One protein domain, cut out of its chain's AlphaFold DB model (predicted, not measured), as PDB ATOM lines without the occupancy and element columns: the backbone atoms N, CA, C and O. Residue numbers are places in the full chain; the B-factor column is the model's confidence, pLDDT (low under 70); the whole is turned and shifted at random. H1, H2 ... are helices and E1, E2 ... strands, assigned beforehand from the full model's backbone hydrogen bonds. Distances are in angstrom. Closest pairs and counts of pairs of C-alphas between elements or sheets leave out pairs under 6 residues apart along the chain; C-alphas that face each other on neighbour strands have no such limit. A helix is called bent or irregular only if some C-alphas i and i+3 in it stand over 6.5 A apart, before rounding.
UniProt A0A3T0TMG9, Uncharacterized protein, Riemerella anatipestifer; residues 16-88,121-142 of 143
ATOM      1  N   ASN A  16      32.127 -53.711  -9.526       86.31
ATOM      2  CA  ASN A  16      33.161 -52.811 -10.027       86.31
ATOM      3  C   ASN A  16      33.325 -51.535  -9.197       86.31
ATOM      4  O   ASN A  16      34.247 -50.777  -9.489       86.31
ATOM      5  N   ILE A  17      32.458 -51.276  -8.209       87.38
ATOM      6  CA  ILE A  17      32.577 -50.082  -7.359       87.38
ATOM      7  C   ILE A  17      33.502 -50.269  -6.160       87.38
ATOM      8  O   ILE A  17      33.914 -49.303  -5.522       87.38
ATOM      9  N   PHE A  18      33.799 -51.521  -5.829       88.56
ATOM     10  CA  PHE A  18      34.563 -51.868  -4.645       88.56
ATOM     11  C   PHE A  18      36.059 -51.851  -4.926       88.56
ATOM     12  O   PHE A  18      36.507 -52.076  -6.048       88.56
ATOM     13  N   ASN A  19      36.825 -51.637  -3.862       85.56
ATOM     14  CA  ASN A  19      38.281 -51.589  -3.852       85.56
ATOM     15  C   ASN A  19      38.850 -50.528  -4.813       85.56
ATOM     16  O   ASN A  19      39.940 -50.689  -5.352       85.56
ATOM     17  N   LYS A  20      38.114 -49.420  -4.987       83.56
ATOM     18  CA  LYS A  20      38.491 -48.255  -5.800       83.56
ATOM     19  C   LYS A  20      38.487 -46.973  -4.980       83.56
ATOM     20  O   LYS A  20      37.731 -46.840  -4.015       83.56
ATOM     21  N   ILE A  21      39.323 -46.027  -5.402       85.12
ATOM     22  CA  ILE A  21      39.288 -44.642  -4.932       85.12
ATOM     23  C   ILE A  21      38.532 -43.814  -5.968       85.12
ATOM     24  O   ILE A  21      38.748 -43.940  -7.177       85.12
ATOM     25  N   TYR A  22      37.639 -42.975  -5.469       88.75
ATOM     26  CA  TYR A  22      36.900 -41.987  -6.222       88.75
ATOM     27  C   TYR A  22      37.264 -40.603  -5.712       88.75
ATOM     28  O   TYR A  22      37.290 -40.376  -4.507       88.75
ATOM     29  N   PHE A  23      37.502 -39.680  -6.625       87.81
ATOM     30  CA  PHE A  23      37.797 -38.287  -6.329       87.81
ATOM     31  C   PHE A  23      36.557 -37.446  -6.574       87.81
ATOM     32  O   PHE A  23      35.782 -37.748  -7.486       87.81
ATOM     33  N   LEU A  24      36.355 -36.414  -5.762       88.19
ATOM     34  CA  LEU A  24      35.296 -35.447  -6.002       88.19
ATOM     35  C   LEU A  24      35.564 -34.741  -7.343       88.19
ATOM     36  O   LEU A  24      36.615 -34.145  -7.550       88.19
ATOM     37  N   ASP A  25      34.627 -34.862  -8.280       86.19
ATOM     38  CA  ASP A  25      34.650 -34.163  -9.572       86.19
ATOM     39  C   ASP A  25      33.945 -32.801  -9.478       86.19
ATOM     40  O   ASP A  25      34.280 -31.854 -10.198       86.19
ATOM     41  N   GLY A  26      32.946 -32.695  -8.595       85.50
ATOM     42  CA  GLY A  26      32.259 -31.442  -8.308       85.50
ATOM     43  C   GLY A  26      31.014 -31.585  -7.436       85.50
ATOM     44  O   GLY A  26      30.551 -32.689  -7.130       85.50
ATOM     45  N   VAL A  27      30.456 -30.432  -7.062       88.88
ATOM     46  CA  VAL A  27      29.222 -30.317  -6.278       88.88
ATOM     47  C   VAL A  27      28.181 -29.585  -7.117       88.88
ATOM     48  O   VAL A  27      28.437 -28.518  -7.657       88.88
ATOM     49  N   TYR A  28      26.984 -30.142  -7.238       87.31
ATOM     50  CA  TYR A  28      25.934 -29.611  -8.106       87.31
ATOM     51  C   TYR A  28      24.706 -29.257  -7.280       87.31
ATOM     52  O   TYR A  28      24.373 -29.973  -6.336       87.31
ATOM     53  N   GLN A  29      24.011 -28.173  -7.629       87.69
ATOM     54  CA  GLN A  29      22.682 -27.927  -7.072       87.69
ATOM     55  C   GLN A  29      21.665 -28.865  -7.718       87.69
ATOM     56  O   GLN A  29      21.789 -29.208  -8.892       87.69
ATOM     57  N   THR A  30      20.646 -29.262  -6.966       86.44
ATOM     58  CA  THR A  30      19.574 -30.133  -7.457       86.44
ATOM     59  C   THR A  30      18.199 -29.563  -7.142       86.44
ATOM     60  O   THR A  30      17.986 -29.100  -6.021       86.44
ATOM     61  N   ARG A  31      17.259 -29.642  -8.098       82.19
ATOM     62  CA  ARG A  31      15.836 -29.298  -7.877       82.19
ATOM     63  C   ARG A  31      15.154 -30.354  -7.021       82.19
ATOM     64  O   ARG A  31      14.551 -30.034  -6.006       82.19
ATOM     65  N   ASN A  32      15.317 -31.603  -7.438       76.00
ATOM     66  CA  ASN A  32      14.840 -32.816  -6.786       76.00
ATOM     67  C   ASN A  32      15.966 -33.859  -6.796       76.00
ATOM     68  O   ASN A  32      16.991 -33.638  -7.435       76.00
ATOM     69  N   ASN A  33      15.798 -34.987  -6.096       81.19
ATOM     70  CA  ASN A  33      16.817 -36.043  -5.965       81.19
ATOM     71  C   ASN A  33      17.563 -36.322  -7.286       81.19
ATOM     72  O   ASN A  33      16.971 -36.841  -8.228       81.19
ATOM     73  N   PHE A  34      18.862 -36.002  -7.323       84.19
ATOM     74  CA  PHE A  34      19.772 -36.162  -8.467       84.19
ATOM     75  C   PHE A  34      19.420 -35.380  -9.750       84.19
ATOM     76  O   PHE A  34      20.158 -35.465 -10.731       84.19
ATOM     77  N   GLU A  35      18.354 -34.577  -9.757       85.19
ATOM     78  CA  GLU A  35      17.980 -33.701 -10.870       85.19
ATOM     79  C   GLU A  35      18.843 -32.431 -10.842       85.19
ATOM     80  O   GLU A  35      18.538 -31.462 -10.138       85.19
ATOM     81  N   LEU A  36      19.958 -32.469 -11.575       80.75
ATOM     82  CA  LEU A  36      20.977 -31.421 -11.573       80.75
ATOM     83  C   LEU A  36      20.459 -30.106 -12.177       80.75
ATOM     84  O   LEU A  36      19.896 -30.079 -13.271       80.75
ATOM     85  N   ILE A  37      20.730 -29.000 -11.487       78.06
ATOM     86  CA  ILE A  37      20.588 -27.640 -12.004       78.06
ATOM     87  C   ILE A  37      21.959 -27.199 -12.507       78.06
ATOM     88  O   ILE A  37      22.927 -27.179 -11.749       78.06
ATOM     89  N   TYR A  38      22.040 -26.824 -13.779       69.62
ATOM     90  CA  TYR A  38      23.210 -26.141 -14.326       69.62
ATOM     91  C   TYR A  38      23.100 -24.637 -14.021       69.62
ATOM     92  O   TYR A  38      21.996 -24.097 -14.124       69.62
ATOM     93  N   PRO A  39      24.194 -23.935 -13.667       65.75
ATOM     94  CA  PRO A  39      25.601 -24.317 -13.834       65.75
ATOM     95  C   PRO A  39      26.197 -25.140 -12.675       65.75
ATOM     96  O   PRO A  39      25.776 -25.030 -11.525       65.75
ATOM     97  N   LYS A  40      27.214 -25.959 -12.997       64.81
ATOM     98  CA  LYS A  40      28.076 -26.665 -12.029       64.81
ATOM     99  C   LYS A  40      28.614 -25.644 -11.018       64.81
ATOM    100  O   LYS A  40      29.199 -24.646 -11.432       64.81
ATOM    101  N   LEU A  41      28.455 -25.894  -9.717       59.59
ATOM    102  CA  LEU A  41      29.293 -25.215  -8.732       59.59
ATOM    103  C   LEU A  41      30.637 -25.938  -8.776       59.59
ATOM    104  O   LEU A  41      30.809 -27.019  -8.209       59.59
ATOM    105  N   GLU A  42      31.566 -25.394  -9.560       53.34
ATOM    106  CA  GLU A  42      32.934 -25.885  -9.539       53.34
ATOM    107  C   GLU A  42      33.510 -25.625  -8.150       53.34
ATOM    108  O   GLU A  42      33.518 -24.510  -7.640       53.34
ATOM    109  N   GLU A  43      33.844 -26.745  -7.529       53.75
ATOM    110  CA  GLU A  43      34.587 -26.963  -6.304       53.75
ATOM    111  C   GLU A  43      35.309 -25.722  -5.741       53.75
ATOM    112  O   GLU A  43      36.129 -25.089  -6.408       53.75
ATOM    113  N   HIS A  44      35.129 -25.489  -4.439       43.94
ATOM    114  CA  HIS A  44      36.234 -25.007  -3.617       43.94
ATOM    115  C   HIS A  44      37.302 -26.115  -3.600       43.94
ATOM    116  O   HIS A  44      37.443 -26.818  -2.603       43.94
ATOM    117  N   LYS A  45      38.020 -26.316  -4.717       48.66
ATOM    118  CA  LYS A  45      39.345 -26.925  -4.641       48.66
ATOM    119  C   LYS A  45      40.135 -25.938  -3.820       48.66
ATOM    120  O   LYS A  45      40.504 -24.875  -4.319       48.66
ATOM    121  N   ASP A  46      40.367 -26.271  -2.562       54.06
ATOM    122  CA  ASP A  46      41.586 -25.766  -1.974       54.06
ATOM    123  C   ASP A  46      42.695 -26.248  -2.916       54.06
ATOM    124  O   ASP A  46      42.767 -27.440  -3.216       54.06
ATOM    125  N   ILE A  47      43.466 -25.332  -3.510       61.62
ATOM    126  CA  ILE A  47      44.430 -25.660  -4.581       61.62
ATOM    127  C   ILE A  47      45.364 -26.791  -4.122       61.62
ATOM    128  O   ILE A  47      45.892 -27.549  -4.936       61.62
ATOM    129  N   GLU A  48      45.515 -26.937  -2.810       73.06
ATOM    130  CA  GLU A  48      46.342 -27.916  -2.139       73.06
ATOM    131  C   GLU A  48      45.687 -29.282  -1.906       73.06
ATOM    132  O   GLU A  48      46.440 -30.250  -1.848       73.06
ATOM    133  N   TYR A  49      44.354 -29.410  -1.816       74.81
ATOM    134  CA  TYR A  49      43.679 -30.649  -1.392       74.81
ATOM    135  C   TYR A  49      42.497 -31.060  -2.287       74.81
ATOM    136  O   TYR A  49      41.793 -30.233  -2.855       74.81
ATOM    137  N   ILE A  50      42.265 -32.368  -2.392       79.88
ATOM    138  CA  ILE A  50      41.148 -32.991  -3.105       79.88
ATOM    139  C   ILE A  50      40.411 -33.974  -2.191       79.88
ATOM    140  O   ILE A  50      41.030 -34.779  -1.487       79.88
ATOM    141  N   ASP A  51      39.082 -33.916  -2.226       85.94
ATOM    142  CA  ASP A  51      38.213 -34.855  -1.520       85.94
ATOM    143  C   ASP A  51      38.210 -36.221  -2.218       85.94
ATOM    144  O   ASP A  51      38.108 -36.326  -3.445       85.94
ATOM    145  N   PHE A  52      38.263 -37.290  -1.426       87.62
ATOM    146  CA  PHE A  52      38.169 -38.658  -1.917       87.62
ATOM    147  C   PHE A  52      37.158 -39.501  -1.138       87.62
ATOM    148  O   PHE A  52      36.819 -39.245   0.020       87.62
ATOM    149  N   MET A  53      36.725 -40.571  -1.794       90.56
ATOM    150  CA  MET A  53      35.904 -41.641  -1.254       90.56
ATOM    151  C   MET A  53      36.498 -42.989  -1.672       90.56
ATOM    152  O   MET A  53      36.783 -43.212  -2.847       90.56
ATOM    153  N   LYS A  54      36.649 -43.919  -0.730       89.00
ATOM    154  CA  LYS A  54      37.088 -45.298  -0.990       89.00
ATOM    155  C   LYS A  54      36.024 -46.271  -0.504       89.00
ATOM    156  O   LYS A  54      35.645 -46.202   0.661       89.00
ATOM    157  N   ILE A  55      35.588 -47.185  -1.368       89.38
ATOM    158  CA  ILE A  55      34.577 -48.203  -1.040       89.38
ATOM    159  C   ILE A  55      35.266 -49.564  -0.937       89.38
ATOM    160  O   ILE A  55      35.906 -49.995  -1.892       89.38
ATOM    161  N   GLN A  56      35.158 -50.232   0.209       89.00
ATOM    162  CA  GLN A  56      35.716 -51.566   0.452       89.00
ATOM    163  C   GLN A  56      34.685 -52.656   0.164       89.00
ATOM    164  O   GLN A  56      33.479 -52.414   0.225       89.00
ATOM    165  N   ASP A  57      35.147 -53.858  -0.163       89.88
ATOM    166  CA  ASP A  57      34.285 -54.985  -0.531       89.88
ATOM    167  C   ASP A  57      33.392 -55.536   0.587       89.88
ATOM    168  O   ASP A  57      32.441 -56.248   0.268       89.88
ATOM    169  N   ASP A  58      33.639 -55.169   1.844       88.19
ATOM    170  CA  ASP A  58      32.773 -55.421   3.001       88.19
ATOM    171  C   ASP A  58      31.726 -54.311   3.245       88.19
ATOM    172  O   ASP A  58      30.987 -54.349   4.229       88.19
ATOM    173  N   GLY A  59      31.650 -53.325   2.346       89.25
ATOM    174  CA  GLY A  59      30.674 -52.237   2.383       89.25
ATOM    175  C   GLY A  59      31.096 -51.024   3.214       89.25
ATOM    176  O   GLY A  59      30.357 -50.035   3.260       89.25
ATOM    177  N   LYS A  60      32.275 -51.049   3.845       91.38
ATOM    178  CA  LYS A  60      32.830 -49.878   4.535       91.38
ATOM    179  C   LYS A  60      33.277 -48.813   3.537       91.38
ATOM    180  O   LYS A  60      33.840 -49.113   2.482       91.38
ATOM    181  N   ILE A  61      33.077 -47.550   3.901       91.62
ATOM    182  CA  ILE A  61      33.487 -46.392   3.110       91.62
ATOM    183  C   ILE A  61      34.343 -45.449   3.954       91.62
ATOM    184  O   ILE A  61      33.983 -45.083   5.075       91.62
ATOM    185  N   ALA A  62      35.460 -45.015   3.379       90.12
ATOM    186  CA  ALA A  62      36.289 -43.948   3.921       90.12
ATOM    187  C   ALA A  62      36.153 -42.694   3.052       90.12
ATOM    188  O   ALA A  62      36.462 -42.730   1.861       90.12
ATOM    189  N   PHE A  63      35.706 -41.597   3.658       88.75
ATOM    190  CA  PHE A  63      35.795 -40.249   3.100       88.75
ATOM    191  C   PHE A  63      36.957 -39.493   3.742       88.75
ATOM    192  O   PHE A  63      37.110 -39.554   4.964       88.75
ATOM    193  N   GLY A  64      37.709 -38.729   2.956       84.81
ATOM    194  CA  GLY A  64      38.794 -37.889   3.460       84.81
ATOM    195  C   GLY A  64      39.276 -36.873   2.431       84.81
ATOM    196  O   GLY A  64      38.742 -36.802   1.329       84.81
ATOM    197  N   THR A  65      40.300 -36.115   2.802       83.12
ATOM    198  CA  THR A  65      41.018 -35.171   1.939       83.12
ATOM    199  C   THR A  65      42.443 -35.666   1.714       83.12
ATOM    200  O   THR A  65      43.026 -36.328   2.576       83.12
ATOM    201  N   MET A  66      43.025 -35.358   0.559       77.25
ATOM    202  CA  MET A  66      44.444 -35.608   0.288       77.25
ATOM    203  C   MET A  66      45.055 -34.486  -0.548       77.25
ATOM    204  O   MET A  66      44.305 -33.774  -1.206       77.25
ATOM    205  N   PRO A  67      46.387 -34.325  -0.580       78.06
ATOM    206  CA  PRO A  67      47.012 -33.312  -1.419       78.06
ATOM    207  C   PRO A  67      46.702 -33.490  -2.918       78.06
ATOM    208  O   PRO A  67      46.745 -34.603  -3.437       78.06
ATOM    209  N   SER A  68      46.454 -32.399  -3.643       71.94
ATOM    210  CA  SER A  68      46.054 -32.376  -5.065       71.94
ATOM    211  C   SER A  68      47.194 -32.678  -6.062       71.94
ATOM    212  O   SER A  68      46.975 -32.744  -7.278       71.94
ATOM    213  N   ARG A  69      48.435 -32.843  -5.580       70.62
ATOM    214  CA  ARG A  69      49.631 -33.007  -6.422       70.62
ATOM    215  C   ARG A  69      49.653 -34.381  -7.104       70.62
ATOM    216  O   ARG A  69      49.577 -35.418  -6.446       70.62
ATOM    217  N   LYS A  70      49.839 -34.378  -8.433       58.59
ATOM    218  CA  LYS A  70      49.725 -35.558  -9.316       58.59
ATOM    219  C   LYS A  70      50.591 -36.758  -8.920       58.59
ATOM    220  O   LYS A  70      50.207 -37.897  -9.178       58.59
ATOM    221  N   ASP A  71      51.728 -36.506  -8.284       58.62
ATOM    222  CA  ASP A  71      52.709 -37.535  -7.938       58.62
ATOM    223  C   ASP A  71      52.231 -38.442  -6.789       58.62
ATOM    224  O   ASP A  71      52.636 -39.601  -6.708       58.62
ATOM    225  N   TYR A  72      51.297 -37.967  -5.954       57.97
ATOM    226  CA  TYR A  72      50.717 -38.764  -4.868       57.97
ATOM    227  C   TYR A  72      49.705 -39.800  -5.364       57.97
ATOM    228  O   TYR A  72      49.545 -40.843  -4.730       57.97
ATOM    229  N   PHE A  73      49.067 -39.586  -6.524       60.44
ATOM    230  CA  PHE A  73      48.046 -40.511  -7.031       60.44
ATOM    231  C   PHE A  73      48.619 -41.878  -7.433       60.44
ATOM    232  O   PHE A  73      47.920 -42.879  -7.321       60.44
ATOM    233  N   LYS A  74      49.894 -41.948  -7.846       54.03
ATOM    234  CA  LYS A  74      50.563 -43.215  -8.209       54.03
ATOM    235  C   LYS A  74      50.902 -44.088  -6.997       54.03
ATOM    236  O   LYS A  74      50.991 -45.304  -7.132       54.03
ATOM    237  N   ASN A  75      51.071 -43.471  -5.827       51.00
ATOM    238  CA  ASN A  75      51.478 -44.150  -4.595       51.00
ATOM    239  C   ASN A  75      50.293 -44.521  -3.694       51.00
ATOM    240  O   ASN A  75      50.473 -45.254  -2.728       51.00
ATOM    241  N   TYR A  76      49.073 -44.080  -4.019       55.38
ATOM    242  CA  TYR A  76      47.856 -44.412  -3.269       55.38
ATOM    243  C   TYR A  76      47.303 -45.805  -3.622       55.38
ATOM    244  O   TYR A  76      46.100 -46.021  -3.768       55.38
ATOM    245  N   ASN A  77      48.196 -46.790  -3.721       50.41
ATOM    246  CA  ASN A  77      47.805 -48.185  -3.636       50.41
ATOM    247  C   ASN A  77      47.493 -48.493  -2.172       50.41
ATOM    248  O   ASN A  77      48.380 -48.501  -1.332       50.41
ATOM    249  N   ARG A  78      46.205 -48.747  -1.910       47.12
ATOM    250  CA  ARG A  78      45.658 -49.283  -0.658       47.12
ATOM    251  C   ARG A  78      46.000 -48.414   0.564       47.12
ATOM    252  O   ARG A  78      46.993 -48.634   1.233       47.12
ATOM    253  N   ILE A  79      45.102 -47.485   0.928       51.59
ATOM    254  CA  ILE A  79      45.051 -47.008   2.326       51.59
ATOM    255  C   ILE A  79      44.889 -48.260   3.193       51.59
ATOM    256  O   ILE A  79      43.823 -48.885   3.160       51.59
ATOM    257  N   GLU A  80      45.971 -48.671   3.842       50.28
ATOM    258  CA  GLU A  80      45.951 -49.633   4.927       50.28
ATOM    259  C   GLU A  80      45.341 -48.950   6.153       50.28
ATOM    260  O   GLU A  80      45.528 -47.752   6.374       50.28
ATOM    261  N   ASN A  81      44.613 -49.753   6.925       50.59
ATOM    262  CA  ASN A  81      43.856 -49.452   8.140       50.59
ATOM    263  C   ASN A  81      42.365 -49.145   7.964       50.59
ATOM    264  O   ASN A  81      41.940 -48.303   7.173       50.59
ATOM    265  N   ASP A  82      41.595 -49.853   8.792       56.22
ATOM    266  CA  ASP A  82      40.148 -49.873   9.023       56.22
ATOM    267  C   ASP A  82      39.513 -48.520   9.423       56.22
ATOM    268  O   ASP A  82      38.498 -48.473  10.114       56.22
ATOM    269  N   ASN A  83      40.060 -47.390   8.978       74.56
ATOM    270  CA  ASN A  83      39.508 -46.062   9.228       74.56
ATOM    271  C   ASN A  83      38.388 -45.761   8.223       74.56
ATOM    272  O   ASN A  83      38.587 -45.083   7.215       74.56
ATOM    273  N   TYR A  84      37.196 -46.292   8.493       85.88
ATOM    274  CA  TYR A  84      35.972 -45.956   7.769       85.88
ATOM    275  C   TYR A  84      35.127 -44.966   8.578       85.88
ATOM    276  O   TYR A  84      35.099 -44.989   9.806       85.88
ATOM    277  N   ASN A  85      34.414 -44.086   7.886       89.19
ATOM    278  CA  ASN A  85      33.477 -43.133   8.492       89.19
ATOM    279  C   ASN A  85      32.088 -43.210   7.851       89.19
ATOM    280  O   ASN A  85      31.225 -42.368   8.109       89.19
ATOM    281  N   ALA A  86      31.865 -44.228   7.024       92.56
ATOM    282  CA  ALA A  86      30.598 -44.497   6.389       92.56
ATOM    283  C   ALA A  86      30.435 -45.984   6.051       92.56
ATOM    284  O   ALA A  86      31.408 -46.732   5.985       92.56
ATOM    285  N   ILE A  87      29.193 -46.395   5.809       93.00
ATOM    286  CA  ILE A  87      28.850 -47.707   5.247       93.00
ATOM    287  C   ILE A  87      27.878 -47.535   4.080       93.00
ATOM    288  O   ILE A  87      27.089 -46.586   4.071       93.00
ATOM    289  N   ILE A  88      27.918 -48.457   3.119       93.06
ATOM    290  CA  ILE A  88      26.939 -48.557   2.033       93.06
ATOM    291  C   ILE A  88      25.921 -49.655   2.331       93.06
ATOM    292  O   ILE A  88      26.266 -50.734   2.808       93.06
ATOM    293  N   PHE A 121      23.260 -42.712  -6.190       93.31
ATOM    294  CA  PHE A 121      23.062 -43.188  -7.546       93.31
ATOM    295  C   PHE A 121      24.427 -43.502  -8.162       93.31
ATOM    296  O   PHE A 121      25.378 -42.740  -8.005       93.31
ATOM    297  N   ILE A 122      24.540 -44.653  -8.820       89.25
ATOM    298  CA  ILE A 122      25.771 -45.114  -9.468       89.25
ATOM    299  C   ILE A 122      25.449 -45.238 -10.949       89.25
ATOM    300  O   ILE A 122      24.539 -45.985 -11.307       89.25
ATOM    301  N   ASP A 123      26.168 -44.504 -11.795       86.25
ATOM    302  CA  ASP A 123      25.950 -44.562 -13.238       86.25
ATOM    303  C   ASP A 123      26.786 -45.664 -13.917       86.25
ATOM    304  O   ASP A 123      27.647 -46.319 -13.322       86.25
ATOM    305  N   ASN A 124      26.552 -45.844 -15.217       78.00
ATOM    306  CA  ASN A 124      27.239 -46.851 -16.027       78.00
ATOM    307  C   ASN A 124      28.727 -46.536 -16.273       78.00
ATOM    308  O   ASN A 124      29.468 -47.403 -16.732       78.00
ATOM    309  N   LYS A 125      29.172 -45.304 -16.005       79.44
ATOM    310  CA  LYS A 125      30.546 -44.828 -16.212       79.44
ATOM    311  C   LYS A 125      31.358 -44.817 -14.913       79.44
ATOM    312  O   LYS A 125      32.442 -44.237 -14.886       79.44
ATOM    313  N   ASN A 126      30.872 -45.483 -13.861       77.44
ATOM    314  CA  ASN A 126      31.466 -45.487 -12.523       77.44
ATOM    315  C   ASN A 126      31.550 -44.086 -11.895       77.44
ATOM    316  O   ASN A 126      32.469 -43.809 -11.125       77.44
ATOM    317  N   TYR A 127      30.612 -43.197 -12.204       89.75
ATOM    318  CA  TYR A 127      30.370 -42.025 -11.378       89.75
ATOM    319  C   TYR A 127      29.452 -42.406 -10.222       89.75
ATOM    320  O   TYR A 127      28.482 -43.152 -10.383       89.75
ATOM    321  N   ILE A 128      29.768 -41.881  -9.042       93.44
ATOM    322  CA  ILE A 128      28.962 -42.046  -7.838       93.44
ATOM    323  C   ILE A 128      28.411 -40.684  -7.445       93.44
ATOM    324  O   ILE A 128      29.155 -39.754  -7.145       93.44
ATOM    325  N   TYR A 129      27.092 -40.591  -7.442       94.06
ATOM    326  CA  TYR A 129      26.327 -39.405  -7.106       94.06
ATOM    327  C   TYR A 129      25.770 -39.583  -5.700       94.06
ATOM    328  O   TYR A 129      25.075 -40.562  -5.430       94.06
ATOM    329  N   ILE A 130      26.057 -38.644  -4.806       94.62
ATOM    330  CA  ILE A 130      25.591 -38.670  -3.417       94.62
ATOM    331  C   ILE A 130      24.719 -37.443  -3.173       94.62
ATOM    332  O   ILE A 130      25.205 -36.312  -3.215       94.62
ATOM    333  N   GLN A 131      23.437 -37.670  -2.893       93.56
ATOM    334  CA  GLN A 131      22.481 -36.605  -2.605       93.56
ATOM    335  C   GLN A 131      22.571 -36.173  -1.138       93.56
ATOM    336  O   GLN A 131      22.520 -36.994  -0.218       93.56
ATOM    337  N   ASP A 132      22.632 -34.862  -0.923       88.94
ATOM    338  CA  ASP A 132      22.620 -34.229   0.385       88.94
ATOM    339  C   ASP A 132      21.835 -32.905   0.362       88.94
ATOM    340  O   ASP A 132      22.336 -31.862  -0.066       88.94
ATOM    341  N   GLY A 133      20.590 -32.936   0.840       87.44
ATOM    342  CA  GLY A 133      19.710 -31.770   0.777       87.44
ATOM    343  C   GLY A 133      19.489 -31.350  -0.676       87.44
ATOM    344  O   GLY A 133      19.047 -32.163  -1.482       87.44
ATOM    345  N   ASN A 134      19.833 -30.107  -1.015       87.94
ATOM    346  CA  ASN A 134      19.781 -29.563  -2.378       87.94
ATOM    347  C   ASN A 134      21.119 -29.664  -3.138       87.94
ATOM    348  O   ASN A 134      21.287 -28.995  -4.160       87.94
ATOM    349  N   LYS A 135      22.081 -30.440  -2.627       88.94
ATOM    350  CA  LYS A 135      23.394 -30.646  -3.242       88.94
ATOM    351  C   LYS A 135      23.573 -32.098  -3.668       88.94
ATOM    352  O   LYS A 135      23.184 -33.017  -2.953       88.94
ATOM    353  N   CYS A 136      24.232 -32.299  -4.800       91.00
ATOM    354  CA  CYS A 136      24.680 -33.595  -5.284       91.00
ATOM    355  C   CYS A 136      26.202 -33.577  -5.426       91.00
ATOM    356  O   CYS A 136      26.755 -32.775  -6.179       91.00
ATOM    357  N   PHE A 137      26.874 -34.443  -4.674       91.88
ATOM    358  CA  PHE A 137      28.316 -34.639  -4.757       91.88
ATOM    359  C   PHE A 137      28.605 -35.719  -5.789       91.88
ATOM    360  O   PHE A 137      28.070 -36.824  -5.688       91.88
ATOM    361  N   VAL A 138      29.448 -35.402  -6.764       91.50
ATOM    362  CA  VAL A 138      29.767 -36.302  -7.870       91.50
ATOM    363  C   VAL A 138      31.200 -36.767  -7.724       91.50
ATOM    364  O   VAL A 138      32.125 -35.962  -7.748       91.50
ATOM    365  N   TYR A 139      31.375 -38.072  -7.580       91.50
ATOM    366  CA  TYR A 139      32.662 -38.723  -7.406       91.50
ATOM    367  C   TYR A 139      33.000 -39.570  -8.630       91.50
ATOM    368  O   TYR A 139      32.141 -40.280  -9.155       91.50
ATOM    369  N   LYS A 140      34.261 -39.539  -9.057       89.38
ATOM    370  CA  LYS A 140      34.765 -40.268 -10.223       89.38
ATOM    371  C   LYS A 140      36.026 -41.046  -9.870       89.38
ATOM    372  O   LYS A 140      36.936 -40.506  -9.247       89.38
ATOM    373  N   SER A 141      36.109 -42.304 -10.290       85.00
ATOM    374  CA  SER A 141      37.345 -43.082 -10.165       85.00
ATOM    375  C   SER A 141      38.314 -42.767 -11.309       85.00
ATOM    376  O   SER A 141      37.886 -42.499 -12.436       85.00
ATOM    377  N   LEU A 142      39.616 -42.790 -11.025       72.31
ATOM    378  CA  LEU A 142      40.635 -42.811 -12.073       72.31
ATOM    379  C   LEU A 142      40.645 -44.225 -12.668       72.31
ATOM    380  O   LEU A 142      40.758 -45.195 -11.919       72.31
TER     381      LEU A 142
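AT A GLANCE: This is residues 16 to 88 and 121 to 142 of the 143 residues of an uncharacterized protein of Riemerella anatipestifer (UniProt A0A3T0TMG9). The model is built on one strongly twisted sheet of seven strands, in two wings that share the long, bent strand E1: E7 and E6 lie side by side along E1 to make one wing, and E3, E4 and the short E5 make the other, crossing the first steeply. E2 folds back beside the far end of E1, while the small helix H1 and the unnamed stretch 74 to 85 lie at the opposite end of the longest axis. The printed part has 95 residues, with seven named strands and one named helix; along the chain E1 to E4 come before H1 and E5 to E7 after it, the sheet is branched with antiparallel neighbour pairs, and the class is mostly strand. The whole is compact, with a radius of gyration of the C-alphas of 13.7 A and spans of 39 by 31 by 23 A.

HOW THE PARTS SIT: E1, residues 20 to 30, has three neighbours and bends by 61 degrees at residue 26. On one side of it lie E3, residues 49 to 55, beside residues 20 to 24, and E2, residues 36 to 41, beside residues 27 to 30; E7, residues 135 to 141, lies on the other side. E1 and E7 are antiparallel at 154 degrees, with N 23 and O 140 2.8 A apart, within hydrogen-bond range. E1 and E3 are antiparallel at 111 degrees, with N 22 and O 53 at 2.8 A. E1 and E2 form a hairpin, with N 37 and O 29 at 2.8 A. E6, residues 127 to 132, is an edge strand and forms a hairpin with E7, with N 130 and O 137 at 2.9 A. E3 forms a hairpin with E4, residues 60 to 67, with N 50 and O 66 at 2.7 A. E5, residues 86 to 88, is the antiparallel neighbour of E4, with N 61 and O 86 at 2.8 A. E5 and E6 are apart. H1, residues 70 to 73, is only just not on the sheet, with 4 pairs of C-alphas within 10 A; it is too short for an O i to N i+4 pair, and its one O i to N i+3 pair is within range.

IN THESE COORDINATES: E1 runs 26.2 A from C-alpha 20 at (38.491, -48.255, -5.800) to C-alpha 30 at (19.574, -30.133, -7.457). E4 measures 22.6 A, E7 19.9 A, E3 19.8 A, E6 16.1 A and E2 10.8 A. E5 and H1 are the short ones, 7.0 A and 5.7 A. E7 ends with C-alpha 141 at (37.345, -43.082, -10.165).

THE WHOLE: The C-alphas farthest apart, those of Arg 31 and Asn 75, are 38.8 A apart. Residues 89 to 120 are not printed, and C-alphas 88 and 121 are 11.6 A apart across this cut. The link from H1 to E5 is long, 12 residues. Mean pLDDT of the printed part is 78.6, with residues 38 to 47 and 70 to 82 under 70.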